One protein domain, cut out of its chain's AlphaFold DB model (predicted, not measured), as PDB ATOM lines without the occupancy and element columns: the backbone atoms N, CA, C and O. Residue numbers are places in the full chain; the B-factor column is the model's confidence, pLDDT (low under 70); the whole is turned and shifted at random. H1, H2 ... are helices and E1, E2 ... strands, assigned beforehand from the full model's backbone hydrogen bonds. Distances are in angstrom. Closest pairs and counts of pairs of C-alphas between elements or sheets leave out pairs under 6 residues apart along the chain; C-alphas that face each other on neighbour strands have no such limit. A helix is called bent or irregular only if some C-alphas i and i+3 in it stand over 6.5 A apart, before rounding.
ATOM      1  N   ASP A 342     109.470 152.749 151.248       87.56
ATOM      2  CA  ASP A 342     108.959 154.098 151.427       87.56
ATOM      3  C   ASP A 342     107.449 154.041 151.733       87.56
ATOM      4  O   ASP A 342     106.686 153.546 150.899       87.56
ATOM      5  N   PRO A 343     106.996 154.505 152.915       85.50
ATOM      6  CA  PRO A 343     105.580 154.477 153.271       85.50
ATOM      7  C   PRO A 343     104.717 155.403 152.401       85.50
ATOM      8  O   PRO A 343     103.500 155.234 152.390       85.50
ATOM      9  N   GLU A 344     105.310 156.369 151.690       85.81
ATOM     10  CA  GLU A 344     104.589 157.271 150.782       85.81
ATOM     11  C   GLU A 344     104.289 156.638 149.417       85.81
ATOM     12  O   GLU A 344     103.468 157.158 148.661       85.81
ATOM     13  N   VAL A 345     104.953 155.529 149.081       83.94
ATOM     14  CA  VAL A 345     104.795 154.863 147.788       83.94
ATOM     15  C   VAL A 345     103.727 153.782 147.901       83.94
ATOM     16  O   VAL A 345     103.905 152.763 148.573       83.94
ATOM     17  N   ASP A 346     102.609 153.990 147.212       85.25
ATOM     18  CA  ASP A 346     101.538 153.003 147.137       85.25
ATOM     19  C   ASP A 346     101.906 151.796 146.250       85.25
ATOM     20  O   ASP A 346     102.904 151.775 145.522       85.25
ATOM     21  N   ALA A 347     101.088 150.743 146.319       83.69
ATOM     22  CA  ALA A 347     101.353 149.500 145.595       83.69
ATOM     23  C   ALA A 347     101.345 149.682 144.065       83.69
ATOM     24  O   ALA A 347     102.109 149.011 143.369       83.69
ATOM     25  N   ALA A 348     100.511 150.589 143.546       78.75
ATOM     26  CA  ALA A 348     100.428 150.880 142.117       78.75
ATOM     27  C   ALA A 348     101.706 151.570 141.617       78.75
ATOM     28  O   ALA A 348     102.301 151.145 140.627       78.75
ATOM     29  N   THR A 349     102.191 152.574 142.348       80.62
ATOM     30  CA  THR A 349     103.437 153.280 142.034       80.62
ATOM     31  C   THR A 349     104.647 152.360 142.179       80.62
ATOM     32  O   THR A 349     105.549 152.400 141.344       80.62
ATOM     33  N   ALA A 350     104.664 151.474 143.179       82.25
ATOM     34  CA  ALA A 350     105.712 150.463 143.313       82.25
ATOM     35  C   ALA A 350     105.748 149.491 142.118       82.25
ATOM     36  O   ALA A 350     106.829 149.181 141.613       82.25
ATOM     37  N   ALA A 351     104.585 149.048 141.625       80.62
ATOM     38  CA  ALA A 351     104.498 148.203 140.433       80.62
ATOM     39  C   ALA A 351     104.989 148.933 139.169       80.62
ATOM     40  O   ALA A 351     105.728 148.350 138.374       80.62
ATOM     41  N   ALA A 352     104.655 150.219 139.020       79.62
ATOM     42  CA  ALA A 352     105.149 151.051 137.923       79.62
ATOM     43  C   ALA A 352     106.681 151.202 137.961       79.62
ATOM     44  O   ALA A 352     107.342 151.024 136.939       79.62
ATOM     45  N   TRP A 353     107.266 151.436 139.142       84.19
ATOM     46  CA  TRP A 353     108.723 151.462 139.314       84.19
ATOM     47  C   TRP A 353     109.382 150.135 138.941       84.19
ATOM     48  O   TRP A 353     110.420 150.122 138.281       84.19
ATOM     49  N   GLN A 354     108.781 149.011 139.329       86.19
ATOM     50  CA  GLN A 354     109.289 147.692 138.972       86.19
ATOM     51  C   GLN A 354     109.287 147.472 137.453       86.19
ATOM     52  O   GLN A 354     110.286 146.993 136.917       86.19
ATOM     53  N   ALA A 355     108.212 147.846 136.756       80.62
ATOM     54  CA  ALA A 355     108.143 147.761 135.298       80.62
ATOM     55  C   ALA A 355     109.179 148.675 134.618       80.62
ATOM     56  O   ALA A 355     109.920 148.226 133.745       80.62
ATOM     57  N   ALA A 356     109.295 149.924 135.080       79.69
ATOM     58  CA  ALA A 356     110.238 150.917 134.566       79.69
ATOM     59  C   ALA A 356     111.702 150.463 134.678       79.69
ATOM     60  O   ALA A 356     112.456 150.542 133.708       79.69
ATOM     61  N   VAL A 357     112.098 149.955 135.848       85.19
ATOM     62  CA  VAL A 357     113.455 149.446 136.091       85.19
ATOM     63  C   VAL A 357     113.739 148.203 135.247       85.19
ATOM     64  O   VAL A 357     114.850 148.058 134.743       85.19
ATOM     65  N   ARG A 358     112.753 147.315 135.058       82.75
ATOM     66  CA  ARG A 358     112.904 146.130 134.200       82.75
ATOM     67  C   ARG A 358     113.099 146.503 132.735       82.75
ATOM     68  O   ARG A 358     114.030 145.992 132.125       82.75
ATOM     69  N   GLY A 359     112.276 147.408 132.202       76.06
ATOM     70  CA  GLY A 359     112.415 147.897 130.827       76.06
ATOM     71  C   GLY A 359     113.771 148.563 130.590       76.06
ATOM     72  O   GLY A 359     114.462 148.231 129.628       76.06
ATOM     73  N   TYR A 360     114.197 149.414 131.530       81.31
ATOM     74  CA  TYR A 360     115.522 150.035 131.512       81.31
ATOM     75  C   TYR A 360     116.650 148.995 131.480       81.31
ATOM     76  O   TYR A 360     117.547 149.045 130.638       81.31
ATOM     77  N   LEU A 361     116.595 148.025 132.393       82.94
ATOM     78  CA  LEU A 361     117.615 146.994 132.528       82.94
ATOM     79  C   LEU A 361     117.683 146.101 131.288       82.94
ATOM     80  O   LEU A 361     118.772 145.884 130.773       82.94
ATOM     81  N   ALA A 362     116.542 145.627 130.786       77.56
ATOM     82  CA  ALA A 362     116.479 144.801 129.584       77.56
ATOM     83  C   ALA A 362     117.101 145.513 128.371       77.56
ATOM     84  O   ALA A 362     117.913 144.913 127.669       77.56
ATOM     85  N   GLY A 363     116.807 146.806 128.177       73.50
ATOM     86  CA  GLY A 363     117.416 147.604 127.108       73.50
ATOM     87  C   GLY A 363     118.942 147.681 127.230       73.50
ATOM     88  O   GLY A 363     119.660 147.411 126.267       73.50
ATOM     89  N   TYR A 364     119.465 147.946 128.431       76.81
ATOM     90  CA  TYR A 364     120.912 147.954 128.667       76.81
ATOM     91  C   TYR A 364     121.576 146.584 128.496       76.81
ATOM     92  O   TYR A 364     122.693 146.508 127.987       76.81
ATOM     93  N   LEU A 365     120.930 145.499 128.924       75.19
ATOM     94  CA  LEU A 365     121.480 144.150 128.787       75.19
ATOM     95  C   LEU A 365     121.562 143.723 127.324       75.19
ATOM     96  O   LEU A 365     122.593 143.186 126.920       75.19
ATOM     97  N   ARG A 366     120.526 144.032 126.531       71.38
ATOM     98  CA  ARG A 366     120.526 143.811 125.081       71.38
ATOM     99  C   ARG A 366     121.632 144.606 124.396       71.38
ATOM    100  O   ARG A 366     122.451 144.004 123.709       71.38
ATOM    101  N   ARG A 367     121.733 145.916 124.663       67.81
ATOM    102  CA  ARG A 367     122.799 146.769 124.101       67.81
ATOM    103  C   ARG A 367     124.206 146.266 124.409       67.81
ATOM    104  O   ARG A 367     125.083 146.347 123.561       67.81
ATOM    105  N   ASN A 368     124.419 145.740 125.612       64.81
ATOM    106  CA  ASN A 368     125.730 145.252 126.036       64.81
ATOM    107  C   ASN A 368     125.983 143.772 125.690       64.81
ATOM    108  O   ASN A 368     127.013 143.226 126.090       64.81
ATOM    109  N   GLY A 369     125.052 143.085 125.011       64.62
ATOM    110  CA  GLY A 369     125.177 141.654 124.712       64.62
ATOM    111  C   GLY A 369     125.399 140.805 125.971       64.62
ATOM    112  O   GLY A 369     126.181 139.847 125.970       64.62
ATOM    113  N   LEU A 370     124.786 141.202 127.090       65.94
ATOM    114  CA  LEU A 370     124.913 140.507 128.364       65.94
ATOM    115  C   LEU A 370     123.822 139.441 128.451       65.94
ATOM    116  O   LEU A 370     122.659 139.795 128.642       65.94
ATOM    117  N   PRO A 371     124.171 138.144 128.336       61.56
ATOM    118  CA  PRO A 371     123.184 137.088 128.457       61.56
ATOM    119  C   PRO A 371     122.717 137.040 129.909       61.56
ATOM    120  O   PRO A 371     123.433 136.564 130.792       61.56
ATOM    121  N   ILE A 372     121.522 137.560 130.166       65.06
ATOM    122  CA  ILE A 372     120.841 137.388 131.442       65.06
ATOM    123  C   ILE A 372     119.555 136.633 131.178       65.06
ATOM    124  O   ILE A 372     118.780 136.966 130.296       65.06
ATOM    125  N   ASP A 373     119.376 135.592 131.974       67.19
ATOM    126  CA  ASP A 373     118.188 134.760 132.015       67.19
ATOM    127  C   ASP A 373     116.980 135.596 132.483       67.19
ATOM    128  O   ASP A 373     116.954 136.061 133.630       67.19
ATOM    129  N   ASP A 374     115.995 135.794 131.603       67.00
ATOM    130  CA  ASP A 374     114.766 136.548 131.887       67.00
ATOM    131  C   ASP A 374     114.034 136.003 133.121       67.00
ATOM    132  O   ASP A 374     113.513 136.772 133.937       67.00
ATOM    133  N   GLU A 375     114.111 134.689 133.368       69.50
ATOM    134  CA  GLU A 375     113.520 134.062 134.553       69.50
ATOM    135  C   GLU A 375     114.158 134.588 135.855       69.50
ATOM    136  O   GLU A 375     113.524 134.633 136.918       69.50
ATOM    137  N   ARG A 376     115.424 135.019 135.814       69.81
ATOM    138  CA  ARG A 376     116.105 135.634 136.964       69.81
ATOM    139  C   ARG A 376     115.700 137.083 137.156       69.81
ATOM    140  O   ARG A 376     115.521 137.488 138.308       69.81
ATOM    141  N   LEU A 377     115.542 137.842 136.073       71.75
ATOM    142  CA  LEU A 377     115.033 139.215 136.125       71.75
ATOM    143  C   LEU A 377     113.615 139.241 136.706       71.75
ATOM    144  O   LEU A 377     113.298 140.090 137.545       71.75
ATOM    145  N   ASP A 378     112.802 138.241 136.376       72.31
ATOM    146  CA  ASP A 378     111.451 138.101 136.908       72.31
ATOM    147  C   ASP A 378     111.392 137.831 138.409       72.31
ATOM    148  O   ASP A 378     110.448 138.246 139.091       72.31
ATOM    149  N   ARG A 379     112.431 137.201 138.954       78.06
ATOM    150  CA  ARG A 379     112.565 136.904 140.384       78.06
ATOM    151  C   ARG A 379     113.127 138.073 141.197       78.06
ATOM    152  O   ARG A 379     113.189 137.957 142.425       78.06
ATOM    153  N   LEU A 380     113.528 139.174 140.558       86.38
ATOM    154  CA  LEU A 380     113.949 140.402 141.227       86.38
ATOM    155  C   LEU A 380     112.737 141.299 141.513       86.38
ATOM    156  O   LEU A 380     111.988 141.677 140.609       86.38
ATOM    157  N   ILE A 381     112.567 141.659 142.787       89.75
ATOM    158  CA  ILE A 381     111.555 142.612 143.249       89.75
ATOM    159  C   ILE A 381     112.239 143.952 143.516       89.75
ATOM    160  O   ILE A 381     113.177 144.023 144.311       89.75
ATOM    161  N   ILE A 382     111.753 145.017 142.886       90.31
ATOM    162  CA  ILE A 382     112.223 146.379 143.154       90.31
ATOM    163  C   ILE A 382     111.396 146.959 144.298       90.31
ATOM    164  O   ILE A 382     110.169 146.908 144.271       90.31
ATOM    165  N   VAL A 383     112.071 147.493 145.314       89.88
ATOM    166  CA  VAL A 383     111.432 148.127 146.471       89.88
ATOM    167  C   VAL A 383     111.844 149.599 146.501       89.88
ATOM    168  O   VAL A 383     112.990 149.896 146.837       89.88
ATOM    169  N   PRO A 384     110.950 150.539 146.158       90.81
ATOM    170  CA  PRO A 384     111.197 151.959 146.387       90.81
ATOM    171  C   PRO A 384     111.406 152.191 147.886       90.81
ATOM    172  O   PRO A 384     110.540 151.857 148.696       90.81
ATOM    173  N   ALA A 385     112.587 152.674 148.261       89.62
ATOM    174  CA  ALA A 385     113.022 152.727 149.649       89.62
ATOM    175  C   ALA A 385     113.099 154.155 150.194       89.62
ATOM    176  O   ALA A 385     113.493 155.081 149.480       89.62
ATOM    177  N   ALA A 386     112.790 154.302 151.486       80.94
ATOM    178  CA  ALA A 386     113.009 155.537 152.230       80.94
ATOM    179  C   ALA A 386     114.496 155.678 152.623       80.94
ATOM    180  O   ALA A 386     115.088 154.778 153.231       80.94
ATOM    181  N   GLY A 387     115.097 156.826 152.298       81.06
ATOM    182  CA  GLY A 387     116.515 157.145 152.534       81.06
ATOM    183  C   GLY A 387     117.382 157.033 151.277       81.06
ATOM    184  O   GLY A 387     116.867 156.727 150.217       81.06
ATOM    185  N   ASP A 388     118.697 157.253 151.401       72.75
ATOM    186  CA  ASP A 388     119.606 157.490 150.256       72.75
ATOM    187  C   ASP A 388     120.494 156.293 149.859       72.75
ATOM    188  O   ASP A 388     121.504 156.462 149.179       72.75
ATOM    189  N   ALA A 389     120.174 155.078 150.311       78.81
ATOM    190  CA  ALA A 389     121.039 153.908 150.124       78.81
ATOM    191  C   ALA A 389     120.380 152.813 149.284       78.81
ATOM    192  O   ALA A 389     119.199 152.504 149.458       78.81
ATOM    193  N   VAL A 390     121.186 152.157 148.447       88.19
ATOM    194  CA  VAL A 390     120.799 150.921 147.762       88.19
ATOM    195  C   VAL A 390     121.075 149.729 148.673       88.19
ATOM    196  O   VAL A 390     122.160 149.603 149.243       88.19
ATOM    197  N   ARG A 391     120.107 148.821 148.811       90.06
ATOM    198  CA  ARG A 391     120.248 147.608 149.624       90.06
ATOM    199  C   ARG A 391     119.700 146.386 148.910       90.06
ATOM    200  O   ARG A 391     118.650 146.437 148.282       90.06
ATOM    201  N   ILE A 392     120.382 145.261 149.087       91.06
ATOM    202  CA  ILE A 392     119.963 143.962 148.555       91.06
ATOM    203  C   ILE A 392     119.644 143.055 149.735       91.06
ATOM    204  O   ILE A 392     120.452 142.923 150.654       91.06
ATOM    205  N   TYR A 393     118.470 142.436 149.728       91.00
ATOM    206  CA  TYR A 393     118.061 141.494 150.769       91.00
ATOM    207  C   TYR A 393     116.987 140.533 150.252       91.00
ATOM    208  O   TYR A 393     116.492 140.663 149.142       91.00
ATOM    209  N   GLY A 394     116.613 139.540 151.046       87.62
ATOM    210  CA  GLY A 394     115.830 138.398 150.601       87.62
ATOM    211  C   GLY A 394     116.704 137.225 150.175       87.62
ATOM    212  O   GLY A 394     117.713 136.899 150.807       87.62
ATOM    213  N   GLY A 395     116.242 136.529 149.142       79.12
ATOM    214  CA  GLY A 395     116.837 135.271 148.727       79.12
ATOM    215  C   GLY A 395     116.488 134.100 149.644       79.12
ATOM    216  O   GLY A 395     115.662 134.172 150.560       79.12
ATOM    217  N   GLY A 396     117.113 132.956 149.369       74.75
ATOM    218  CA  GLY A 396     116.885 131.724 150.122       74.75
ATOM    219  C   GLY A 396     115.569 131.051 149.731       74.75
ATOM    220  O   GLY A 396     115.549 130.297 148.761       74.75
ATOM    221  N   ALA A 397     114.511 131.244 150.523       75.69
ATOM    222  CA  ALA A 397     113.167 130.706 150.259       75.69
ATOM    223  C   ALA A 397     112.202 131.751 149.658       75.69
ATOM    224  O   ALA A 397     111.016 131.474 149.497       75.69
ATOM    225  N   THR A 398     112.695 132.954 149.343       81.75
ATOM    226  CA  THR A 398     111.911 134.044 148.749       81.75
ATOM    227  C   THR A 398     112.701 134.714 147.629       81.75
ATOM    228  O   THR A 398     113.917 134.542 147.551       81.75
ATOM    229  N   HIS A 399     112.012 135.505 146.810       86.38
ATOM    230  CA  HIS A 399     112.615 136.379 145.808       86.38
ATOM    231  C   HIS A 399     113.640 137.352 146.408       86.38
ATOM    232  O   HIS A 399     113.591 137.693 147.595       86.38
ATOM    233  N   THR A 400     114.578 137.820 145.603       90.31
ATOM    234  CA  THR A 400     115.515 138.848 146.060       90.31
ATOM    235  C   THR A 400     114.874 140.221 145.877       90.31
ATOM    236  O   THR A 400     114.173 140.457 144.896       90.31
ATOM    237  N   ARG A 401     115.055 141.110 146.855       91.62
ATOM    238  CA  ARG A 401     114.633 142.508 146.809       91.62
ATOM    239  C   ARG A 401     115.842 143.385 146.568       91.62
ATOM    240  O   ARG A 401     116.876 143.218 147.223       91.62
ATOM    241  N   LEU A 402     115.665 144.353 145.690       93.12
ATOM    242  CA  LEU A 402     116.568 145.472 145.519       93.12
ATOM    243  C   LEU A 402     115.837 146.731 145.979       93.12
ATOM    244  O   LEU A 402     114.958 147.244 145.290       93.12
ATOM    245  N   ALA A 403     116.187 147.186 147.178       92.62
ATOM    246  CA  ALA A 403     115.727 148.452 147.712       92.62
ATOM    247  C   ALA A 403     116.570 149.579 147.117       92.62
ATOM    248  O   ALA A 403     117.765 149.659 147.399       92.62
ATOM    249  N   ILE A 404     115.954 150.428 146.300       92.06
ATOM    250  CA  ILE A 404     116.590 151.603 145.693       92.06
ATOM    251  C   ILE A 404     115.895 152.825 146.267       92.06
ATOM    252  O   ILE A 404     114.665 152.870 146.301       92.06
ATOM    253  N   SER A 405     116.672 153.809 146.725       90.56
ATOM    254  CA  SER A 405     116.097 155.069 147.197       90.56
ATOM    255  C   SER A 405     115.161 155.656 146.148       90.56
ATOM    256  O   SER A 405     115.516 155.697 144.965       90.56
ATOM    257  N   ARG A 406     114.002 156.155 146.578       87.06
ATOM    258  CA  ARG A 406     113.072 156.851 145.685       87.06
ATOM    259  C   ARG A 406     113.764 157.978 144.915       87.06
ATOM    260  O   ARG A 406     113.601 158.064 143.705       87.06
ATOM    261  N   ARG A 407     114.635 158.738 145.588       86.75
ATOM    262  CA  ARG A 407     115.443 159.794 144.966       86.75
ATOM    263  C   ARG A 407     116.275 159.282 143.792       86.75
ATOM    264  O   ARG A 407     116.252 159.896 142.738       86.75
ATOM    265  N   MET A 408     116.998 158.169 143.937       89.19
ATOM    266  CA  MET A 408     117.779 157.605 142.823       89.19
ATOM    267  C   MET A 408     116.893 157.080 141.689       89.19
ATOM    268  O   MET A 408     117.306 157.156 140.537       89.19
ATOM    269  N   LEU A 409     115.705 156.548 141.994       87.56
ATOM    270  CA  LEU A 409     114.753 156.118 140.966       87.56
ATOM    271  C   LEU A 409     114.232 157.315 140.163       87.56
ATOM    272  O   LEU A 409     114.260 157.281 138.936       87.56
ATOM    273  N   GLU A 410     113.833 158.390 140.844       84.94
ATOM    274  CA  GLU A 410     113.410 159.650 140.222       84.94
ATOM    275  C   GLU A 410     114.543 160.242 139.378       84.94
ATOM    276  O   GLU A 410     114.361 160.534 138.202       84.94
ATOM    277  N   LEU A 411     115.758 160.305 139.922       84.94
ATOM    278  CA  LEU A 411     116.911 160.834 139.199       84.94
ATOM    279  C   LEU A 411     117.307 159.986 137.985       84.94
ATOM    280  O   LEU A 411     117.789 160.522 136.990       84.94
ATOM    281  N   GLY A 412     117.165 158.665 138.108       83.94
ATOM    282  CA  GLY A 412     117.617 157.689 137.125       83.94
ATOM    283  C   GLY A 412     116.658 157.473 135.963       83.94
ATOM    284  O   GLY A 412     117.128 157.267 134.851       83.94
ATOM    285  N   LEU A 413     115.349 157.507 136.219       76.94
ATOM    286  CA  LEU A 413     114.309 157.069 135.275       76.94
ATOM    287  C   LEU A 413     113.141 158.045 135.127       76.94
ATOM    288  O   LEU A 413     112.269 157.830 134.291       76.94
ATOM    289  N   ALA A 414     113.048 159.050 135.994       64.50
ATOM    290  CA  ALA A 414     111.919 159.967 135.999       64.50
ATOM    291  C   ALA A 414     112.361 161.410 136.313       64.50
ATOM    292  O   ALA A 414     111.807 162.048 137.212       64.50
ATOM    293  N   PRO A 415     113.364 161.954 135.592       52.84
ATOM    294  CA  PRO A 415     113.946 163.256 135.915       52.84
ATOM    295  C   PRO A 415     112.957 164.430 135.780       52.84
ATOM    296  O   PRO A 415     113.305 165.547 136.156       52.84
ATOM    297  N   TYR A 416     111.742 164.192 135.260       47.91
ATOM    298  CA  TYR A 416     110.708 165.205 135.030       47.91
ATOM    299  C   TYR A 416     109.316 164.862 135.615       47.91
ATOM    300  O   TYR A 416     108.371 165.595 135.333       47.91
ATOM    301  N   GLY A 417     109.142 163.799 136.419       49.25
ATOM    302  CA  GLY A 417     107.814 163.444 136.956       49.25
ATOM    303  C   GLY A 417     107.724 162.083 137.654       49.25
ATOM    304  O   GLY A 417     108.726 161.406 137.845       49.25
ATOM    305  N   ARG A 418     106.522 161.660 138.067       45.72
ATOM    306  CA  ARG A 418     106.284 160.347 138.700       45.72
ATOM    307  C   ARG A 418     106.126 159.251 137.635       45.72
ATOM    308  O   ARG A 418     105.674 159.545 136.539       45.72
ATOM    309  N   PRO A 419     106.372 157.960 137.936       41.00
ATOM    310  CA  PRO A 419     106.264 156.867 136.954       41.00
ATOM    311  C   PRO A 419     104.913 156.759 136.236       41.00
ATOM    312  O   PRO A 419     104.865 156.303 135.100       41.00
ATOM    313  N   HIS A 420     103.821 157.163 136.892       40.06
ATOM    314  CA  HIS A 420     102.475 157.185 136.309       40.06
ATOM    315  C   HIS A 420     102.248 158.347 135.334       40.06
ATOM    316  O   HIS A 420     101.371 158.238 134.481       40.06
ATOM    317  N   ASP A 421     103.070 159.396 135.383       39.38
ATOM    318  CA  ASP A 421     103.083 160.451 134.362       39.38
ATOM    319  C   ASP A 421     103.667 159.918 133.032       39.38
ATOM    320  O   ASP A 421     103.398 160.466 131.966       39.38
ATOM    321  N   TYR A 422     104.382 158.784 133.085       41.69
ATOM    322  CA  TYR A 422     104.930 158.029 131.947       41.69
ATOM    323  C   TYR A 422     104.095 156.785 131.584       41.69
ATOM    324  O   TYR A 422     104.591 155.867 130.929       41.69
ATOM    325  N   ALA A 423     102.827 156.728 132.014       34.22
ATOM    326  CA  ALA A 423     101.826 155.887 131.346       34.22
ATOM    327  C   ALA A 423     101.416 156.479 129.981       34.22
ATOM    328  O   ALA A 423     100.852 155.774 129.147       34.22
ATOM    329  N   ALA A 424     101.740 157.758 129.736       34.91
ATOM    330  CA  ALA A 424     101.967 158.257 128.390       34.91
ATOM    331  C   ALA A 424     103.249 157.602 127.859       34.91
ATOM    332  O   ALA A 424     104.235 157.522 128.596       34.91
ATOM    333  N   ASP A 516     114.883 155.402 127.827       61.72
ATOM    334  CA  ASP A 516     114.723 156.786 127.376       61.72
ATOM    335  C   ASP A 516     116.097 157.475 127.255       61.72
ATOM    336  O   ASP A 516     117.036 157.166 127.989       61.72
ATOM    337  N   ALA A 517     116.247 158.429 126.330       64.06
ATOM    338  CA  ALA A 517     117.490 159.196 126.178       64.06
ATOM    339  C   ALA A 517     117.806 160.087 127.398       64.06
ATOM    340  O   ALA A 517     118.942 160.525 127.577       64.06
ATOM    341  N   SER A 518     116.808 160.369 128.234       65.25
ATOM    342  CA  SER A 518     116.954 161.122 129.477       65.25
ATOM    343  C   SER A 518     117.318 160.263 130.691       65.25
ATOM    344  O   SER A 518     117.708 160.839 131.716       65.25
ATOM    345  N   ASP A 519     117.247 158.931 130.575       74.75
ATOM    346  CA  ASP A 519     117.601 158.011 131.652       74.75
ATOM    347  C   ASP A 519     119.094 158.140 132.000       74.75
ATOM    348  O   ASP A 519     119.961 158.262 131.128       74.75
ATOM    349  N   ARG A 520     119.421 158.110 133.295       85.50
ATOM    350  CA  ARG A 520     120.807 158.256 133.760       85.50
ATOM    351  C   ARG A 520     121.536 156.923 133.798       85.50
ATOM    352  O   ARG A 520     120.999 155.892 134.204       85.50
ATOM    353  N   ASP A 521     122.824 156.979 133.496       84.94
ATOM    354  CA  ASP A 521     123.657 155.792 133.290       84.94
ATOM    355  C   ASP A 521     124.074 155.099 134.590       84.94
ATOM    356  O   ASP A 521     124.370 153.904 134.593       84.94
ATOM    357  N   PHE A 522     124.077 155.816 135.717       90.69
ATOM    358  CA  PHE A 522     124.490 155.256 137.008       90.69
ATOM    359  C   PHE A 522     123.556 154.141 137.508       90.69
ATOM    360  O   PHE A 522     124.000 153.242 138.228       90.69
ATOM    361  N   LEU A 523     122.271 154.174 137.126       89.69
ATOM    362  CA  LEU A 523     121.296 153.175 137.556       89.69
ATOM    363  C   LEU A 523     121.642 151.790 137.000       89.69
ATOM    364  O   LEU A 523     121.505 150.794 137.710       89.69
ATOM    365  N   PHE A 524     122.178 151.711 135.782       88.81
ATOM    366  CA  PHE A 524     122.670 150.454 135.230       88.81
ATOM    367  C   PHE A 524     123.816 149.881 136.070       88.81
ATOM    368  O   PHE A 524     123.829 148.685 136.353       88.81
ATOM    369  N   GLY A 525     124.708 150.732 136.587       89.56
ATOM    370  CA  GLY A 525     125.779 150.329 137.501       89.56
ATOM    371  C   GLY A 525     125.248 149.723 138.802       89.56
ATOM    372  O   GLY A 525     125.736 148.682 139.248       89.56
ATOM    373  N   ILE A 526     124.199 150.324 139.377       91.00
ATOM    374  CA  ILE A 526     123.492 149.790 140.553       91.00
ATOM    375  C   ILE A 526     122.924 148.399 140.259       91.00
ATOM    376  O   ILE A 526     123.116 147.463 141.041       91.00
ATOM    377  N   LEU A 527     122.210 148.267 139.141       89.75
ATOM    378  CA  LEU A 527     121.504 147.044 138.770       89.75
ATOM    379  C   LEU A 527     122.479 145.915 138.431       89.75
ATOM    380  O   LEU A 527     122.324 144.808 138.942       89.75
ATOM    381  N   ALA A 528     123.528 146.199 137.659       87.06
ATOM    382  CA  ALA A 528     124.574 145.238 137.328       87.06
ATOM    383  C   ALA A 528     125.336 144.771 138.581       87.06
ATOM    384  O   ALA A 528     125.598 143.577 138.742       87.06
ATOM    385  N   HIS A 529     125.635 145.679 139.517       87.69
ATOM    386  CA  HIS A 529     126.192 145.325 140.827       87.69
ATOM    387  C   HIS A 529     125.246 144.441 141.642       87.69
ATOM    388  O   HIS A 529     125.676 143.454 142.253       87.69
ATOM    389  N   ALA A 530     123.949 144.744 141.630       87.75
ATOM    390  CA  ALA A 530     122.963 143.941 142.333       87.75
ATOM    391  C   ALA A 530     122.823 142.534 141.747       87.75
ATOM    392  O   ALA A 530     122.857 141.562 142.501       87.75
ATOM    393  N   ILE A 531     122.744 142.408 140.424       84.88
ATOM    394  CA  ILE A 531     122.708 141.118 139.726       84.88
ATOM    395  C   ILE A 531     123.943 140.296 140.076       84.88
ATOM    396  O   ILE A 531     123.808 139.163 140.536       84.88
ATOM    397  N   ALA A 532     125.135 140.887 139.968       82.00
ATOM    398  CA  ALA A 532     126.382 140.222 140.322       82.00
ATOM    399  C   ALA A 532     126.330 139.675 141.764       82.00
ATOM    400  O   ALA A 532     126.713 138.535 142.040       82.00
ATOM    401  N   ALA A 533     125.828 140.472 142.711       84.75
ATOM    402  CA  ALA A 533     125.661 140.044 144.098       84.75
ATOM    403  C   ALA A 533     124.651 138.887 144.249       84.75
ATOM    404  O   ALA A 533     124.894 137.963 145.034       84.75
ATOM    405  N   ILE A 534     123.551 138.906 143.492       83.88
ATOM    406  CA  ILE A 534     122.492 137.885 143.496       83.88
ATOM    407  C   ILE A 534     122.984 136.556 142.928       83.88
ATOM    408  O   ILE A 534     122.749 135.511 143.541       83.88
ATOM    409  N   GLU A 535     123.712 136.579 141.813       80.31
ATOM    410  CA  GLU A 535     124.284 135.379 141.190       80.31
ATOM    411  C   GLU A 535     125.237 134.655 142.134       80.31
ATOM    412  O   GLU A 535     125.295 133.428 142.179       80.31
ATOM    413  N   ARG A 536     125.920 135.417 142.987       79.75
ATOM    414  CA  ARG A 536     126.760 134.860 144.041       79.75
ATOM    415  C   ARG A 536     125.991 134.531 145.313       79.75
ATOM    416  O   ARG A 536     126.618 134.045 146.242       79.75
ATOM    417  N   HIS A 537     124.691 134.767 145.428       83.31
ATOM    418  CA  HIS A 537     123.911 134.585 146.663       83.31
ATOM    419  C   HIS A 537     124.375 135.454 147.851       83.31
ATOM    420  O   HIS A 537     124.292 135.040 149.015       83.31
ATOM    421  N   ALA A 538     124.927 136.642 147.580       84.38
ATOM    422  CA  ALA A 538     125.334 137.589 148.621       84.38
ATOM    423  C   ALA A 538     124.128 138.228 149.338       84.38
ATOM    424  O   ALA A 538     124.236 138.619 150.499       84.38
ATOM    425  N   ASP A 539     122.967 138.251 148.683       87.25
ATOM    426  CA  ASP A 539     121.675 138.705 149.203       87.25
ATOM    427  C   ASP A 539     121.269 138.024 150.522       87.25
ATOM    428  O   ASP A 539     120.772 138.677 151.441       87.25
ATOM    429  N   ARG A 540     121.567 136.729 150.680       86.94
ATOM    430  CA  ARG A 540     121.309 135.971 151.919       86.94
ATOM    431  C   ARG A 540     122.095 136.531 153.106       86.94
ATOM    432  O   ARG A 540     121.534 136.743 154.179       86.94
ATOM    433  N   PHE A 541     123.388 136.792 152.909       84.56
ATOM    434  CA  PHE A 541     124.260 137.360 153.941       84.56
ATOM    435  C   PHE A 541     123.915 138.820 154.227       84.56
ATOM    436  O   PHE A 541     123.876 139.214 155.393       84.56
ATOM    437  N   ALA A 542     123.587 139.593 153.189       87.56
ATOM    438  CA  ALA A 542     123.117 140.965 153.328       87.56
ATOM    439  C   ALA A 542     121.805 141.038 154.125       87.56
ATOM    440  O   ALA A 542     121.676 141.872 155.015       87.56
ATOM    441  N   THR A 543     120.879 140.095 153.919       89.75
ATOM    442  CA  THR A 543     119.633 139.998 154.703       89.75
ATOM    443  C   THR A 543     119.905 139.791 156.182       89.75
ATOM    444  O   THR A 543     119.337 140.494 157.018       89.75
ATOM    445  N   VAL A 544     120.784 138.844 156.523       85.50
ATOM    446  CA  VAL A 544     121.181 138.602 157.918       85.50
ATOM    447  C   VAL A 544     121.869 139.842 158.486       85.50
ATOM    448  O   VAL A 544     121.530 140.280 159.584       85.50
ATOM    449  N   GLY A 545     122.781 140.449 157.725       84.50
ATOM    450  CA  GLY A 545     123.491 141.661 158.117       84.50
ATOM    451  C   GLY A 545     122.547 142.818 158.437       84.50
ATOM    452  O   GLY A 545     122.622 143.396 159.523       84.50
ATOM    453  N   LEU A 546     121.603 143.103 157.541       86.94
ATOM    454  CA  LEU A 546     120.590 144.139 157.715       86.94
ATOM    455  C   LEU A 546     119.639 143.810 158.866       86.94
ATOM    456  O   LEU A 546     119.357 144.683 159.684       86.94
ATOM    457  N   ALA A 547     119.190 142.563 159.000       85.69
ATOM    458  CA  ALA A 547     118.328 142.156 160.106       85.69
ATOM    459  C   ALA A 547     119.006 142.356 161.472       85.69
ATOM    460  O   ALA A 547     118.368 142.857 162.399       85.69
ATOM    461  N   LEU A 548     120.301 142.037 161.589       81.25
ATOM    462  CA  LEU A 548     121.095 142.257 162.804       81.25
ATOM    463  C   LEU A 548     121.263 143.746 163.127       81.25
ATOM    464  O   LEU A 548     121.134 144.142 164.287       81.25
ATOM    465  N   GLN A 549     121.495 144.586 162.116       82.00
ATOM    466  CA  GLN A 549     121.562 146.044 162.287       82.00
ATOM    467  C   GLN A 549     120.231 146.633 162.773       82.00
ATOM    468  O   GLN A 549     120.208 147.634 163.483       82.00
ATOM    469  N   HIS A 550     119.126 145.974 162.441       79.81
ATOM    470  CA  HIS A 550     117.770 146.391 162.764       79.81
ATOM    471  C   HIS A 550     117.180 145.638 163.978       79.81
ATOM    472  O   HIS A 550     116.011 145.833 164.326       79.81
ATOM    473  N   ALA A 551     117.967 144.821 164.686       74.50
ATOM    474  CA  ALA A 551     117.521 143.958 165.789       74.50
ATOM    475  C   ALA A 551     117.268 144.685 167.136       74.50
ATOM    476  O   ALA A 551     117.521 144.138 168.213       74.50
ATOM    477  N   GLY A 552     116.756 145.921 167.109       71.88
ATOM    478  CA  GLY A 552     116.333 146.660 168.305       71.88
ATOM    479  C   GLY A 552     117.441 146.790 169.359       71.88
ATOM    480  O   GLY A 552     118.519 147.302 169.073       71.88
ATOM    481  N   ARG A 553     117.199 146.310 170.589       63.12
ATOM    482  CA  ARG A 553     118.150 146.428 171.719       63.12
ATOM    483  C   ARG A 553     119.501 145.745 171.468       63.12
ATOM    484  O   ARG A 553     120.505 146.194 172.009       63.12
ATOM    485  N   VAL A 554     119.539 144.704 170.633       63.41
ATOM    486  CA  VAL A 554     120.765 143.942 170.318       63.41
ATOM    487  C   VAL A 554     121.553 144.585 169.169       63.41
ATOM    488  O   VAL A 554     122.731 144.288 168.981       63.41
ATOM    489  N   ALA A 555     120.951 145.536 168.444       71.06
ATOM    490  CA  ALA A 555     121.573 146.179 167.290       71.06
ATOM    491  C   ALA A 555     122.914 146.838 167.632       71.06
ATOM    492  O   ALA A 555     123.837 146.768 166.836       71.06
ATOM    493  N   ARG A 556     123.095 147.421 168.824       68.62
ATOM    494  CA  ARG A 556     124.378 148.064 169.176       68.62
ATOM    495  C   ARG A 556     125.549 147.076 169.212       68.62
ATOM    496  O   ARG A 556     126.636 147.419 168.758       68.62
ATOM    497  N   VAL A 557     125.304 145.859 169.702       68.88
ATOM    498  CA  VAL A 557     126.317 144.799 169.835       68.88
ATOM    499  C   VAL A 557     126.480 144.029 168.524       68.88
ATOM    500  O   VAL A 557     127.594 143.695 168.137       68.88
ATOM    501  N   ALA A 558     125.382 143.795 167.803       71.75
ATOM    502  CA  ALA A 558     125.382 143.019 166.565       71.75
ATOM    503  C   ALA A 558     125.662 143.849 165.300       71.75
ATOM    504  O   ALA A 558     126.040 143.281 164.279       71.75
ATOM    505  N   ALA A 559     125.522 145.178 165.326       73.25
ATOM    506  CA  ALA A 559     125.714 146.018 164.142       73.25
ATOM    507  C   ALA A 559     127.134 145.988 163.554       73.25
ATOM    508  O   ALA A 559     127.238 146.071 162.331       73.25
ATOM    509  N   PRO A 560     128.237 145.873 164.324       76.88
ATOM    510  CA  PRO A 560     129.563 145.678 163.738       76.88
ATOM    511  C   PRO A 560     129.625 144.417 162.871       76.88
ATOM    512  O   PRO A 560     130.067 144.492 161.726       76.88
ATOM    513  N   LEU A 561     129.103 143.298 163.383       72.75
ATOM    514  CA  LEU A 561     129.018 142.034 162.653       72.75
ATOM    515  C   LEU A 561     128.062 142.145 161.462       72.75
ATOM    516  O   LEU A 561     128.407 141.743 160.357       72.75
ATOM    517  N   GLY A 562     126.891 142.753 161.657       73.31
ATOM    518  CA  GLY A 562     125.912 142.950 160.593       73.31
ATOM    519  C   GLY A 562     126.461 143.787 159.437       73.31
ATOM    520  O   GLY A 562     126.232 143.456 158.279       73.31
ATOM    521  N   ARG A 563     127.255 144.821 159.737       78.00
ATOM    522  CA  ARG A 563     127.959 145.624 158.726       78.00
ATOM    523  C   ARG A 563     129.073 144.847 158.043       78.00
ATOM    524  O   ARG A 563     129.269 145.006 156.846       78.00
ATOM    525  N   LEU A 564     129.826 144.032 158.781       77.50
ATOM    526  CA  LEU A 564     130.860 143.183 158.192       77.50
ATOM    527  C   LEU A 564     130.249 142.196 157.189       77.50
ATOM    528  O   LEU A 564     130.787 142.045 156.097       77.50
ATOM    529  N   LEU A 565     129.123 141.569 157.544       74.12
ATOM    530  CA  LEU A 565     128.407 140.621 156.688       74.12
ATOM    531  C   LEU A 565     127.832 141.285 155.436       74.12
ATOM    532  O   LEU A 565     127.977 140.737 154.349       74.12
ATOM    533  N   GLU A 566     127.244 142.475 155.577       73.50
ATOM    534  CA  GLU A 566     126.766 143.269 154.440       73.50
ATOM    535  C   GLU A 566     127.912 143.625 153.478       73.50
ATOM    536  O   GLU A 566     127.769 143.491 152.270       73.50
ATOM    537  N   ARG A 567     129.080 144.001 154.014       73.81
ATOM    538  CA  ARG A 567     130.250 144.444 153.232       73.81
ATOM    539  C   ARG A 567     131.091 143.314 152.653       73.81
ATOM    540  O   ARG A 567     131.953 143.557 151.812       73.81
ATOM    541  N   ALA A 568     130.922 142.084 153.134       68.19
ATOM    542  CA  ALA A 568     131.820 140.979 152.808       68.19
ATOM    543  C   ALA A 568     131.849 140.638 151.305       68.19
ATOM    544  O   ALA A 568     132.791 139.972 150.869       68.19
ATOM    545  N   GLY A 569     130.845 141.083 150.538       71.88
ATOM    546  CA  GLY A 569     130.697 140.826 149.107       71.88
ATOM    547  C   GLY A 569     130.989 142.002 148.168       71.88
ATOM    548  O   GLY A 569     131.089 141.741 146.974       71.88
ATOM    549  N   ASP A 570     131.149 143.238 148.665       76.94
ATOM    550  CA  ASP A 570     131.189 144.442 147.809       76.94
ATOM    551  C   ASP A 570     132.329 144.408 146.795       76.94
ATOM    552  O   ASP A 570     132.088 144.512 145.608       76.94
ATOM    553  N   ALA A 571     133.569 144.195 147.248       74.25
ATOM    554  CA  ALA A 571     134.739 144.289 146.371       74.25
ATOM    555  C   ALA A 571     134.679 143.300 145.194       74.25
ATOM    556  O   ALA A 571     135.078 143.616 144.086       74.25
ATOM    557  N   ILE A 572     134.134 142.103 145.424       76.25
ATOM    558  CA  ILE A 572     133.999 141.085 144.373       76.25
ATOM    559  C   ILE A 572     132.801 141.395 143.477       76.25
ATOM    560  O   ILE A 572     132.794 141.016 142.313       76.25
ATOM    561  N   ALA A 573     131.776 142.063 144.012       81.44
ATOM    562  CA  ALA A 573     130.692 142.583 143.197       81.44
ATOM    563  C   ALA A 573     131.159 143.714 142.295       81.44
ATOM    564  O   ALA A 573     130.865 143.658 141.111       81.44
ATOM    565  N   ASP A 574     131.959 144.632 142.822       85.12
ATOM    566  CA  ASP A 574     132.578 145.713 142.063       85.12
ATOM    567  C   ASP A 574     133.436 145.166 140.926       85.12
ATOM    568  O   ASP A 574     133.212 145.507 139.765       85.12
ATOM    569  N   ASP A 575     134.354 144.252 141.247       77.50
ATOM    570  CA  ASP A 575     135.235 143.642 140.257       77.50
ATOM    571  C   ASP A 575     134.428 142.866 139.188       77.50
ATOM    572  O   ASP A 575     134.703 142.964 137.995       77.50
ATOM    573  N   HIS A 576     133.379 142.134 139.581       76.94
ATOM    574  CA  HIS A 576     132.531 141.394 138.642       76.94
ATOM    575  C   HIS A 576     131.702 142.308 137.734       76.94
ATOM    576  O   HIS A 576     131.562 142.046 136.541       76.94
ATOM    577  N   THR A 577     131.125 143.373 138.287       81.25
ATOM    578  CA  THR A 577     130.390 144.384 137.521       81.25
ATOM    579  C   THR A 577     131.307 145.090 136.537       81.25
ATOM    580  O   THR A 577     130.900 145.331 135.403       81.25
ATOM    581  N   ALA A 578     132.555 145.350 136.930       78.88
ATOM    582  CA  ALA A 578     133.551 145.918 136.039       78.88
ATOM    583  C   ALA A 578     133.881 144.977 134.866       78.88
ATOM    584  O   ALA A 578     133.840 145.409 133.721       78.88
ATOM    585  N   VAL A 579     134.123 143.688 135.131       72.81
ATOM    586  CA  VAL A 579     134.409 142.672 134.091       72.81
ATOM    587  C   VAL A 579     133.191 142.381 133.198       72.81
ATOM    588  O   VAL A 579     133.334 141.918 132.070       72.81
ATOM    589  N   SER A 580     131.981 142.671 133.679       71.44
ATOM    590  CA  SER A 580     130.735 142.508 132.916       71.44
ATOM    591  C   SER A 580     130.395 143.712 132.029       71.44
ATOM    592  O   SER A 580     129.274 143.784 131.543       71.44
ATOM    593  N   GLY A 581     131.310 144.664 131.839       74.00
ATOM    594  CA  GLY A 581     131.098 145.813 130.953       74.00
ATOM    595  C   GLY A 581     130.181 146.907 131.515       74.00
ATOM    596  O   GLY A 581     129.588 147.678 130.775       74.00
ATOM    597  N   ALA A 582     130.004 146.952 132.842       83.31
ATOM    598  CA  ALA A 582     129.215 147.982 133.529       83.31
ATOM    599  C   ALA A 582     130.092 148.864 134.437       83.31
ATOM    600  O   ALA A 582     129.615 149.483 135.394       83.31
ATOM    601  N   ARG A 583     131.402 148.909 134.164       85.19
ATOM    602  CA  ARG A 583     132.402 149.566 135.013       85.19
ATOM    603  C   ARG A 583     132.133 151.056 135.157       85.19
ATOM    604  O   ARG A 583     132.083 151.568 136.274       85.19
ATOM    605  N   HIS A 584     131.983 151.756 134.037       86.19
ATOM    606  CA  HIS A 584     131.834 153.210 134.033       86.19
ATOM    607  C   HIS A 584     130.512 153.644 134.682       86.19
ATOM    608  O   HIS A 584     130.464 154.621 135.429       86.19
ATOM    609  N   HIS A 585     129.467 152.838 134.508       89.69
ATOM    610  CA  HIS A 585     128.184 152.997 135.186       89.69
ATOM    611  C   HIS A 585     128.304 152.820 136.708       89.69
ATOM    612  O   HIS A 585     127.754 153.609 137.480       89.69
ATOM    613  N   LEU A 586     129.065 151.814 137.159       90.69
ATOM    614  CA  LEU A 586     129.346 151.597 138.580       90.69
ATOM    615  C   LEU A 586     130.161 152.750 139.183       90.69
ATOM    616  O   LEU A 586     129.857 153.197 140.287       90.69
ATOM    617  N   VAL A 587     131.157 153.271 138.460       90.56
ATOM    618  CA  VAL A 587     131.934 154.449 138.885       90.56
ATOM    619  C   VAL A 587     131.021 155.659 139.088       90.56
ATOM    620  O   VAL A 587     131.143 156.340 140.104       90.56
ATOM    621  N   GLN A 588     130.060 155.898 138.194       91.44
ATOM    622  CA  GLN A 588     129.079 156.972 138.378       91.44
ATOM    623  C   GLN A 588     128.188 156.763 139.601       91.44
ATOM    624  O   GLN A 588     127.969 157.710 140.353       91.44
ATOM    625  N   TYR A 589     127.725 155.537 139.858       91.81
ATOM    626  CA  TYR A 589     126.941 155.245 141.061       91.81
ATOM    627  C   TYR A 589     127.745 155.490 142.341       91.81
ATOM    628  O   TYR A 589     127.274 156.173 143.250       91.81
ATOM    629  N   LEU A 590     128.975 154.982 142.420       90.81
ATOM    630  CA  LEU A 590     129.820 155.213 143.589       90.81
ATOM    631  C   LEU A 590     130.204 156.690 143.719       90.81
ATOM    632  O   LEU A 590     130.353 157.192 144.831       90.81
ATOM    633  N   GLY A 591     130.329 157.397 142.597       89.81
ATOM    634  CA  GLY A 591     130.505 158.839 142.574       89.81
ATOM    635  C   GLY A 591     129.307 159.576 143.163       89.81
ATOM    636  O   GLY A 591     129.459 160.431 144.038       89.81
ATOM    637  N   TRP A 592     128.101 159.183 142.765       88.88
ATOM    638  CA  TRP A 592     126.872 159.678 143.363       88.88
ATOM    639  C   TRP A 592     126.807 159.384 144.869       88.88
ATOM    640  O   TRP A 592     126.555 160.297 145.647       88.88
ATOM    641  N   GLU A 593     127.130 158.169 145.327       88.38
ATOM    642  CA  GLU A 593     127.191 157.873 146.770       88.38
ATOM    643  C   GLU A 593     128.246 158.707 147.513       88.38
ATOM    644  O   GLU A 593     128.044 159.080 148.671       88.38
ATOM    645  N   ALA A 594     129.375 159.005 146.867       87.62
ATOM    646  CA  ALA A 594     130.487 159.734 147.464       87.62
ATOM    647  C   ALA A 594     130.272 161.253 147.545       87.62
ATOM    648  O   ALA A 594     130.835 161.884 148.452       87.62
ATOM    649  N   TRP A 595     129.518 161.834 146.603       86.81
ATOM    650  CA  TRP A 595     129.413 163.289 146.422       86.81
ATOM    651  C   TRP A 595     127.989 163.830 146.263       86.81
ATOM    652  O   TRP A 595     127.801 165.021 146.485       86.81
ATOM    653  N   GLN A 596     126.999 162.999 145.918       86.75
ATOM    654  CA  GLN A 596     125.589 163.383 145.719       86.75
ATOM    655  C   GLN A 596     125.419 164.552 144.727       86.75
ATOM    656  O   GLN A 596     124.640 165.477 144.955       86.75
ATOM    657  N   ARG A 597     126.197 164.525 143.636       85.81
ATOM    658  CA  ARG A 597     126.281 165.574 142.608       85.81
ATOM    659  C   ARG A 597     125.690 165.122 141.278       85.81
ATOM    660  O   ARG A 597     126.180 164.171 140.675       85.81
ATOM    661  N   GLU A 598     124.644 165.810 140.828       86.75
ATOM    662  CA  GLU A 598     123.856 165.410 139.647       86.75
ATOM    663  C   GLU A 598     124.561 165.763 138.338       86.75
ATOM    664  O   GLU A 598     124.362 165.110 137.315       86.75
ATOM    665  N   ASP A 599     125.429 166.774 138.386       84.06
ATOM    666  CA  ASP A 599     126.238 167.241 137.263       84.06
ATOM    667  C   ASP A 599     127.330 166.242 136.842       84.06
ATOM    668  O   ASP A 599     127.962 166.410 135.802       84.06
ATOM    669  N   LEU A 600     127.543 165.192 137.641       85.12
ATOM    670  CA  LEU A 600     128.523 164.134 137.395       85.12
ATOM    671  C   LEU A 600     127.892 162.846 136.846       85.12
ATOM    672  O   LEU A 600     128.562 161.817 136.771       85.12
ATOM    673  N   LEU A 601     126.605 162.890 136.492       87.75
ATOM    674  CA  LEU A 601     125.860 161.751 135.969       87.75
ATOM    675  C   LEU A 601     125.576 161.956 134.489       87.75
ATOM    676  O   LEU A 601     124.979 162.960 134.098       87.75
ATOM    677  N   THR A 602     125.956 160.993 133.663       83.75
ATOM    678  CA  THR A 602     125.671 161.029 132.228       83.75
ATOM    679  C   THR A 602     124.261 160.509 131.929       83.75
ATOM    680  O   THR A 602     123.612 159.880 132.776       83.75
ATOM    681  N   LYS A 603     123.762 160.853 130.740       79.00
ATOM    682  CA  LYS A 603     122.464 160.434 130.199       79.00
ATOM    683  C   LYS A 603     122.717 159.670 128.909       79.00
ATOM    684  O   LYS A 603     123.143 160.301 127.944       79.00
ATOM    685  N   ARG A 604     122.487 158.357 128.904       71.38
ATOM    686  CA  ARG A 604     122.686 157.469 127.749       71.38
ATOM    687  C   ARG A 604     123.989 157.773 126.991       71.38
ATOM    688  O   ARG A 604     123.998 157.878 125.766       71.38
ATOM    689  N   ALA A 605     125.080 157.980 127.724       67.06
ATOM    690  CA  ALA A 605     126.355 158.343 127.127       67.06
ATOM    691  C   ALA A 605     126.983 157.147 126.406       67.06
ATOM    692  O   ALA A 605     126.899 156.002 126.851       67.06
ATOM    693  N   TYR A 606     127.655 157.439 125.297       64.75
ATOM    694  CA  TYR A 606     128.484 156.483 124.570       64.75
ATOM    695  C   TYR A 606     129.819 156.268 125.315       64.75
ATOM    696  O   TYR A 606     130.228 157.083 126.151       64.75
ATOM    697  N   ALA A 607     130.506 155.156 125.040       67.75
ATOM    698  CA  ALA A 607     131.619 154.670 125.866       67.75
ATOM    699  C   ALA A 607     132.751 155.697 126.152       67.75
ATOM    700  O   ALA A 607     133.132 155.837 127.317       67.75
ATOM    701  N   PRO A 608     133.261 156.476 125.176       72.25
ATOM    702  CA  PRO A 608     134.235 157.543 125.429       72.25
ATOM    703  C   PRO A 608     133.779 158.614 126.433       72.25
ATOM    704  O   PRO A 608     134.572 159.065 127.262       72.25
ATOM    705  N   GLU A 609     132.509 159.027 126.395       74.44
ATOM    706  CA  GLU A 609     131.969 160.016 127.335       74.44
ATOM    707  C   GLU A 609     131.810 159.418 128.742       74.44
ATOM    708  O   GLU A 609     132.181 160.054 129.735       74.44
ATOM    709  N   LEU A 610     131.358 158.161 128.831       80.00
ATOM    710  CA  LEU A 610     131.319 157.397 130.082       80.00
ATOM    711  C   LEU A 610     132.711 157.270 130.715       80.00
ATOM    712  O   LEU A 610     132.876 157.442 131.932       80.00
ATOM    713  N   GLU A 611     133.730 157.000 129.901       81.06
ATOM    714  CA  GLU A 611     135.116 156.914 130.345       81.06
ATOM    715  C   GLU A 611     135.648 158.275 130.808       81.06
ATOM    716  O   GLU A 611     136.231 158.372 131.894       81.06
ATOM    717  N   ALA A 612     135.419 159.338 130.033       81.56
ATOM    718  CA  ALA A 612     135.834 160.692 130.386       81.56
ATOM    719  C   ALA A 612     135.218 161.137 131.723       81.56
ATOM    720  O   ALA A 612     135.931 161.641 132.598       81.56
ATOM    721  N   MET A 613     133.922 160.880 131.926       86.25
ATOM    722  CA  MET A 613     133.250 161.162 133.195       86.25
ATOM    723  C   MET A 613     133.814 160.314 134.339       86.25
ATOM    724  O   MET A 613     134.060 160.831 135.429       86.25
ATOM    725  N   SER A 614     134.092 159.032 134.097       88.06
ATOM    726  CA  SER A 614     134.701 158.148 135.099       88.06
ATOM    727  C   SER A 614     136.070 158.657 135.554       88.06
ATOM    728  O   SER A 614     136.338 158.721 136.753       88.06
ATOM    729  N   ARG A 615     136.928 159.078 134.616       86.00
ATOM    730  CA  ARG A 615     138.235 159.680 134.928       86.00
ATOM    731  C   ARG A 615     138.075 160.970 135.731       86.00
ATOM    732  O   ARG A 615     138.793 161.167 136.709       86.00
ATOM    733  N   ARG A 616     137.103 161.816 135.367       87.50
ATOM    734  CA  ARG A 616     136.776 163.042 136.109       87.50
ATOM    735  C   ARG A 616     136.364 162.731 137.545       87.50
ATOM    736  O   ARG A 616     136.889 163.360 138.454       87.50
ATOM    737  N   LEU A 617     135.484 161.750 137.749       87.19
ATOM    738  CA  LEU A 617     135.029 161.298 139.068       87.19
ATOM    739  C   LEU A 617     136.174 160.770 139.936       87.19
ATOM    740  O   LEU A 617     136.273 161.129 141.104       87.19
ATOM    741  N   ILE A 618     137.058 159.950 139.367       84.50
ATOM    742  CA  ILE A 618     138.214 159.383 140.077       84.50
ATOM    743  C   ILE A 618     139.205 160.479 140.495       84.50
ATOM    744  O   ILE A 618     139.812 160.385 141.560       84.50
ATOM    745  N   ALA A 619     139.348 161.535 139.689       84.00
ATOM    746  CA  ALA A 619     140.228 162.664 139.980       84.00
ATOM    747  C   ALA A 619     139.683 163.629 141.056       84.00
ATOM    748  O   ALA A 619     140.424 164.494 141.535       84.00
ATOM    749  N   LEU A 620     138.411 163.512 141.460       84.75
ATOM    750  CA  LEU A 620     137.819 164.394 142.469       84.75
ATOM    751  C   LEU A 620     138.432 164.160 143.852       84.75
ATOM    752  O   LEU A 620     138.420 163.058 144.399       84.75
ATOM    753  N   THR A 621     138.896 165.244 144.470       68.62
ATOM    754  CA  THR A 621     139.607 165.231 145.753       68.62
ATOM    755  C   THR A 621     138.932 166.143 146.783       68.62
ATOM    756  O   THR A 621     139.538 167.091 147.242       68.62
ATOM    757  N   GLU A 622     137.680 165.879 147.192       72.69
ATOM    758  CA  GLU A 622     136.979 166.689 148.226       72.69
ATOM    759  C   GLU A 622     135.739 165.979 148.837       72.69
ATOM    760  O   GLU A 622     135.140 165.144 148.153       72.69
ATOM    761  N   PRO A 623     135.294 166.244 150.102       57.72
ATOM    762  CA  PRO A 623     135.857 167.120 151.135       57.72
ATOM    763  C   PRO A 623     136.534 166.342 152.288       57.72
ATOM    764  O   PRO A 623     136.528 165.107 152.316       57.72
ATOM    765  N   ALA A 624     137.091 167.083 153.256       54.59
ATOM    766  CA  ALA A 624     138.012 166.627 154.308       54.59
ATOM    767  C   ALA A 624     137.453 165.628 155.352       54.59
ATOM    768  O   ALA A 624     138.236 164.984 156.051       54.59
ATOM    769  N   ARG A 625     136.124 165.469 155.486       59.97
ATOM    770  CA  ARG A 625     135.487 164.480 156.388       59.97
ATOM    771  C   ARG A 625     134.184 163.925 155.792       59.97
ATOM    772  O   ARG A 625     133.107 164.404 156.139       59.97
ATOM    773  N   PRO A 626     134.249 162.933 154.888       69.44
ATOM    774  CA  PRO A 626     133.048 162.293 154.364       69.44
ATOM    775  C   PRO A 626     132.282 161.543 155.464       69.44
ATOM    776  O   PRO A 626     132.877 160.974 156.385       69.44
ATOM    777  N   GLY A 627     130.953 161.488 155.334       74.56
ATOM    778  CA  GLY A 627     130.134 160.519 156.064       74.56
ATOM    779  C   GLY A 627     130.607 159.084 155.790       74.56
ATOM    780  O   GLY A 627     131.322 158.823 154.824       74.56
ATOM    781  N   ARG A 628     130.228 158.124 156.640       76.81
ATOM    782  CA  ARG A 628     130.750 156.745 156.550       76.81
ATOM    783  C   ARG A 628     130.478 156.073 155.200       76.81
ATOM    784  O   ARG A 628     131.358 155.373 154.705       76.81
ATOM    785  N   ASP A 629     129.298 156.287 154.628       77.88
ATOM    786  CA  ASP A 629     128.912 155.680 153.350       77.88
ATOM    787  C   ASP A 629     129.651 156.340 152.180       77.88
ATOM    788  O   ASP A 629     130.245 155.640 151.366       77.88
ATOM    789  N   ALA A 630     129.798 157.669 152.200       83.19
ATOM    790  CA  ALA A 630     130.642 158.387 151.247       83.19
ATOM    791  C   ALA A 630     132.124 157.960 151.332       83.19
ATOM    792  O   ALA A 630     132.790 157.794 150.311       83.19
ATOM    793  N   ALA A 631     132.654 157.715 152.536       84.00
ATOM    794  CA  ALA A 631     134.010 157.192 152.720       84.00
ATOM    795  C   ALA A 631     134.168 155.771 152.144       84.00
ATOM    796  O   ALA A 631     135.201 155.448 151.556       84.00
ATOM    797  N   ARG A 632     133.142 154.920 152.293       84.94
ATOM    798  CA  ARG A 632     133.098 153.574 151.696       84.94
ATOM    799  C   ARG A 632     133.053 153.657 150.172       84.94
ATOM    800  O   ARG A 632     133.847 152.971 149.534       84.94
ATOM    801  N   ALA A 633     132.184 154.491 149.610       86.69
ATOM    802  CA  ALA A 633     132.061 154.681 148.169       86.69
ATOM    803  C   ALA A 633     133.383 155.162 147.547       86.69
ATOM    804  O   ALA A 633     133.842 154.587 146.566       86.69
ATOM    805  N   ARG A 634     134.081 156.106 148.193       86.12
ATOM    806  CA  ARG A 634     135.423 156.559 147.772       86.12
ATOM    807  C   ARG A 634     136.472 155.463 147.794       86.12
ATOM    808  O   ARG A 634     137.279 155.371 146.879       86.12
ATOM    809  N   LYS A 635     136.472 154.632 148.837       86.19
ATOM    810  CA  LYS A 635     137.388 153.493 148.897       86.19
ATOM    811  C   LYS A 635     137.132 152.528 147.733       86.19
ATOM    812  O   LYS A 635     138.082 152.119 147.082       86.19
ATOM    813  N   ARG A 636     135.864 152.208 147.461       87.31
ATOM    814  CA  ARG A 636     135.470 151.339 146.337       87.31
ATOM    815  C   ARG A 636     135.854 151.949 144.986       87.31
ATOM    816  O   ARG A 636     136.379 151.241 144.138       87.31
ATOM    817  N   LEU A 637     135.677 153.261 144.819       87.75
ATOM    818  CA  LEU A 637     136.139 154.000 143.639       87.75
ATOM    819  C   LEU A 637     137.648 153.885 143.438       87.75
ATOM    820  O   LEU A 637     138.079 153.602 142.327       87.75
ATOM    821  N   ALA A 638     138.444 154.067 144.494       82.75
ATOM    822  CA  ALA A 638     139.895 153.914 144.418       82.75
ATOM    823  C   ALA A 638     140.294 152.470 144.061       82.75
ATOM    824  O   ALA A 638     141.110 152.261 143.167       82.75
ATOM    825  N   ASP A 639     139.659 151.477 144.694       80.00
ATOM    826  CA  ASP A 639     139.907 150.059 144.418       80.00
ATOM    827  C   ASP A 639     139.579 149.699 142.943       80.00
ATOM    828  O   ASP A 639     140.315 148.919 142.329       80.00
ATOM    829  N   LEU A 640     138.513 150.275 142.366       79.94
ATOM    830  CA  LEU A 640     138.122 150.125 140.953       79.94
ATOM    831  C   LEU A 640     139.028 150.899 139.988       79.94
ATOM    832  O   LEU A 640     139.331 150.408 138.902       79.94
ATOM    833  N   ALA A 641     139.473 152.097 140.368       77.38
ATOM    834  CA  ALA A 641     140.396 152.901 139.574       77.38
ATOM    835  C   ALA A 641     141.744 152.184 139.388       77.38
ATOM    836  O   ALA A 641     142.287 152.172 138.281       77.38
ATOM    837  N   ASP A 642     142.224 151.523 140.449       71.94
ATOM    838  CA  ASP A 642     143.411 150.666 140.423       71.94
ATOM    839  C   ASP A 642     143.223 149.433 139.521       71.94
ATOM    840  O   ASP A 642     144.174 149.005 138.874       71.94
ATOM    841  N   LEU A 643     142.016 148.846 139.473       66.62
ATOM    842  CA  LEU A 643     141.700 147.716 138.582       66.62
ATOM    843  C   LEU A 643     141.759 148.148 137.110       66.62
ATOM    844  O   LEU A 643     142.347 147.480 136.275       66.62
ATOM    845  N   ALA A 644     141.177 149.301 136.795       62.19
ATOM    846  CA  ALA A 644     141.011 149.759 135.423       62.19
ATOM    847  C   ALA A 644     142.276 150.382 134.802       62.19
ATOM    848  O   ALA A 644     142.226 150.849 133.666       62.19
ATOM    849  N   GLY A 645     143.383 150.470 135.551       61.75
ATOM    850  CA  GLY A 645     144.583 151.190 135.117       61.75
ATOM    851  C   GLY A 645     144.338 152.682 134.851       61.75
ATOM    852  O   GLY A 645     145.140 153.327 134.182       61.75
TER     853      GLY A 645
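Overview. This is residues 342 to 424 and 516 to 645 of the 706 residues of an uncharacterized protein of Deltaproteobacteria bacterium (UniProt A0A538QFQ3). Picture helix H5 in the middle, with a small three-stranded sheet on one side of it and the two arms of the bent helix H8 on the other. H1 packs on E1 of the sheet with its residues 349 to 358, while H9 and H10 cover H8b on the side away from H5, and the helical hairpin of H6 and H7 extends from beside E2 to one end of the domain. The printed part has 213 residues, with H1, H2, E1, E2, E3, H3 and H4 followed, after a cut, by H5 to H10; the sheet has the order E1, E3, E2 and is mixed. The class is mostly helix. The whole is compact, with a radius of gyration of the C-alphas of 16.7 A and spans of 48 by 42 by 32 A.

Along the chain. Find C-alpha 347 at (101.353, 149.500, 145.595); from there H1 runs over residues 347 to 367, 30.5 A. Next come H2, residues 374 to 378, then strands E1, 380 to 385, E2, 391 to 394, and E3, 400 to 405. H3, residues 406 to 413, and H4, 419 to 423, precede the cut. Pick up again at C-alpha 522, (124.490, 155.256, 137.008), where H5 begins, residues 522 to 535, 20.3 A. H6 holds residues 538 to 549, and H7 552 to 567, 20.6 A. H7 has a kink of 68 degrees near residue 559 and is only just irregular, with C-alphas 557 and 560 7.0 A apart. H8, residues 570 to 595, was assigned as one helix by its hydrogen bonds but is bent, with C-alphas 581 and 584 8.0 A apart; its arms are H8a, 570 to 581, and H8b, 584 to 595. H9 holds residues 607 to 618, and H10, 628 to 643, runs 22.9 A to C-alpha 643 at (141.700, 147.716, 138.582).

Arrangement. Start at the sheet: E1 and E3 are parallel, with N 383 and O 402 2.9 A apart, within hydrogen-bond range. The hairpin E2 and E3 is antiparallel, with N 401 and O 393 at 2.7 A, also within range. H3 and H5 are on one face of the sheet, giving two layers; H5 is over E3 at a height over the sheet of 9.1 A. H1 is on the sheet, and its closest C-alphas to E1 are those of Gln 354 and Ile 382, 5.3 A apart. H1 touches H4, closest at the C-alphas of Ala 352 and Pro 419, 6.0 A, while H2 is close to H1 but not clearly touching, with C-alphas 358 and 377 7.5 A apart. H6 stands at the sheet's level and forms a helical hairpin with H7, at a shallow tilt of 26 degrees, closest at the C-alphas of Gly 545 and Gly 562, 3.7 A. Outward from H5, look at the C-alphas of Gly 525 and Leu 586, 3.9 A apart, where H5 touches H8b, about perpendicular at 73 degrees. H5 also touches H8a, closest at the C-alphas of His 529 and Thr 577, 5.4 A. H8b touches H10 at a shallow tilt of 31 degrees, opposite ways, closest at the C-alphas of Ala 594 and Ala 630, 4.0 A. H8b touches H9 too, closest at the C-alphas of His 584 and Leu 610, 5.8 A. Every O i to N i+4 pair is within hydrogen-bond range in H1, H2, H3, H5, H6, H8b, H9 and H10; H7 has 8 of 12, H8a 7 of 8, and H4 0 of 1 but 2 of 2 O i to N i+3 pairs.

Size, cuts and confidence. The two C-alphas farthest apart are those of Arg 553 and Pro 608, 50.2 A. Residues 425 to 515 are cut out, and C-alphas 424 and 516 are 12.9 A apart across the cut. Of the links that are printed whole, H8 to H9 is long. The mean pLDDT of the printed part is 78.4, and 40 residues are under 70, among them residues 367 to 376 and 414 to 424.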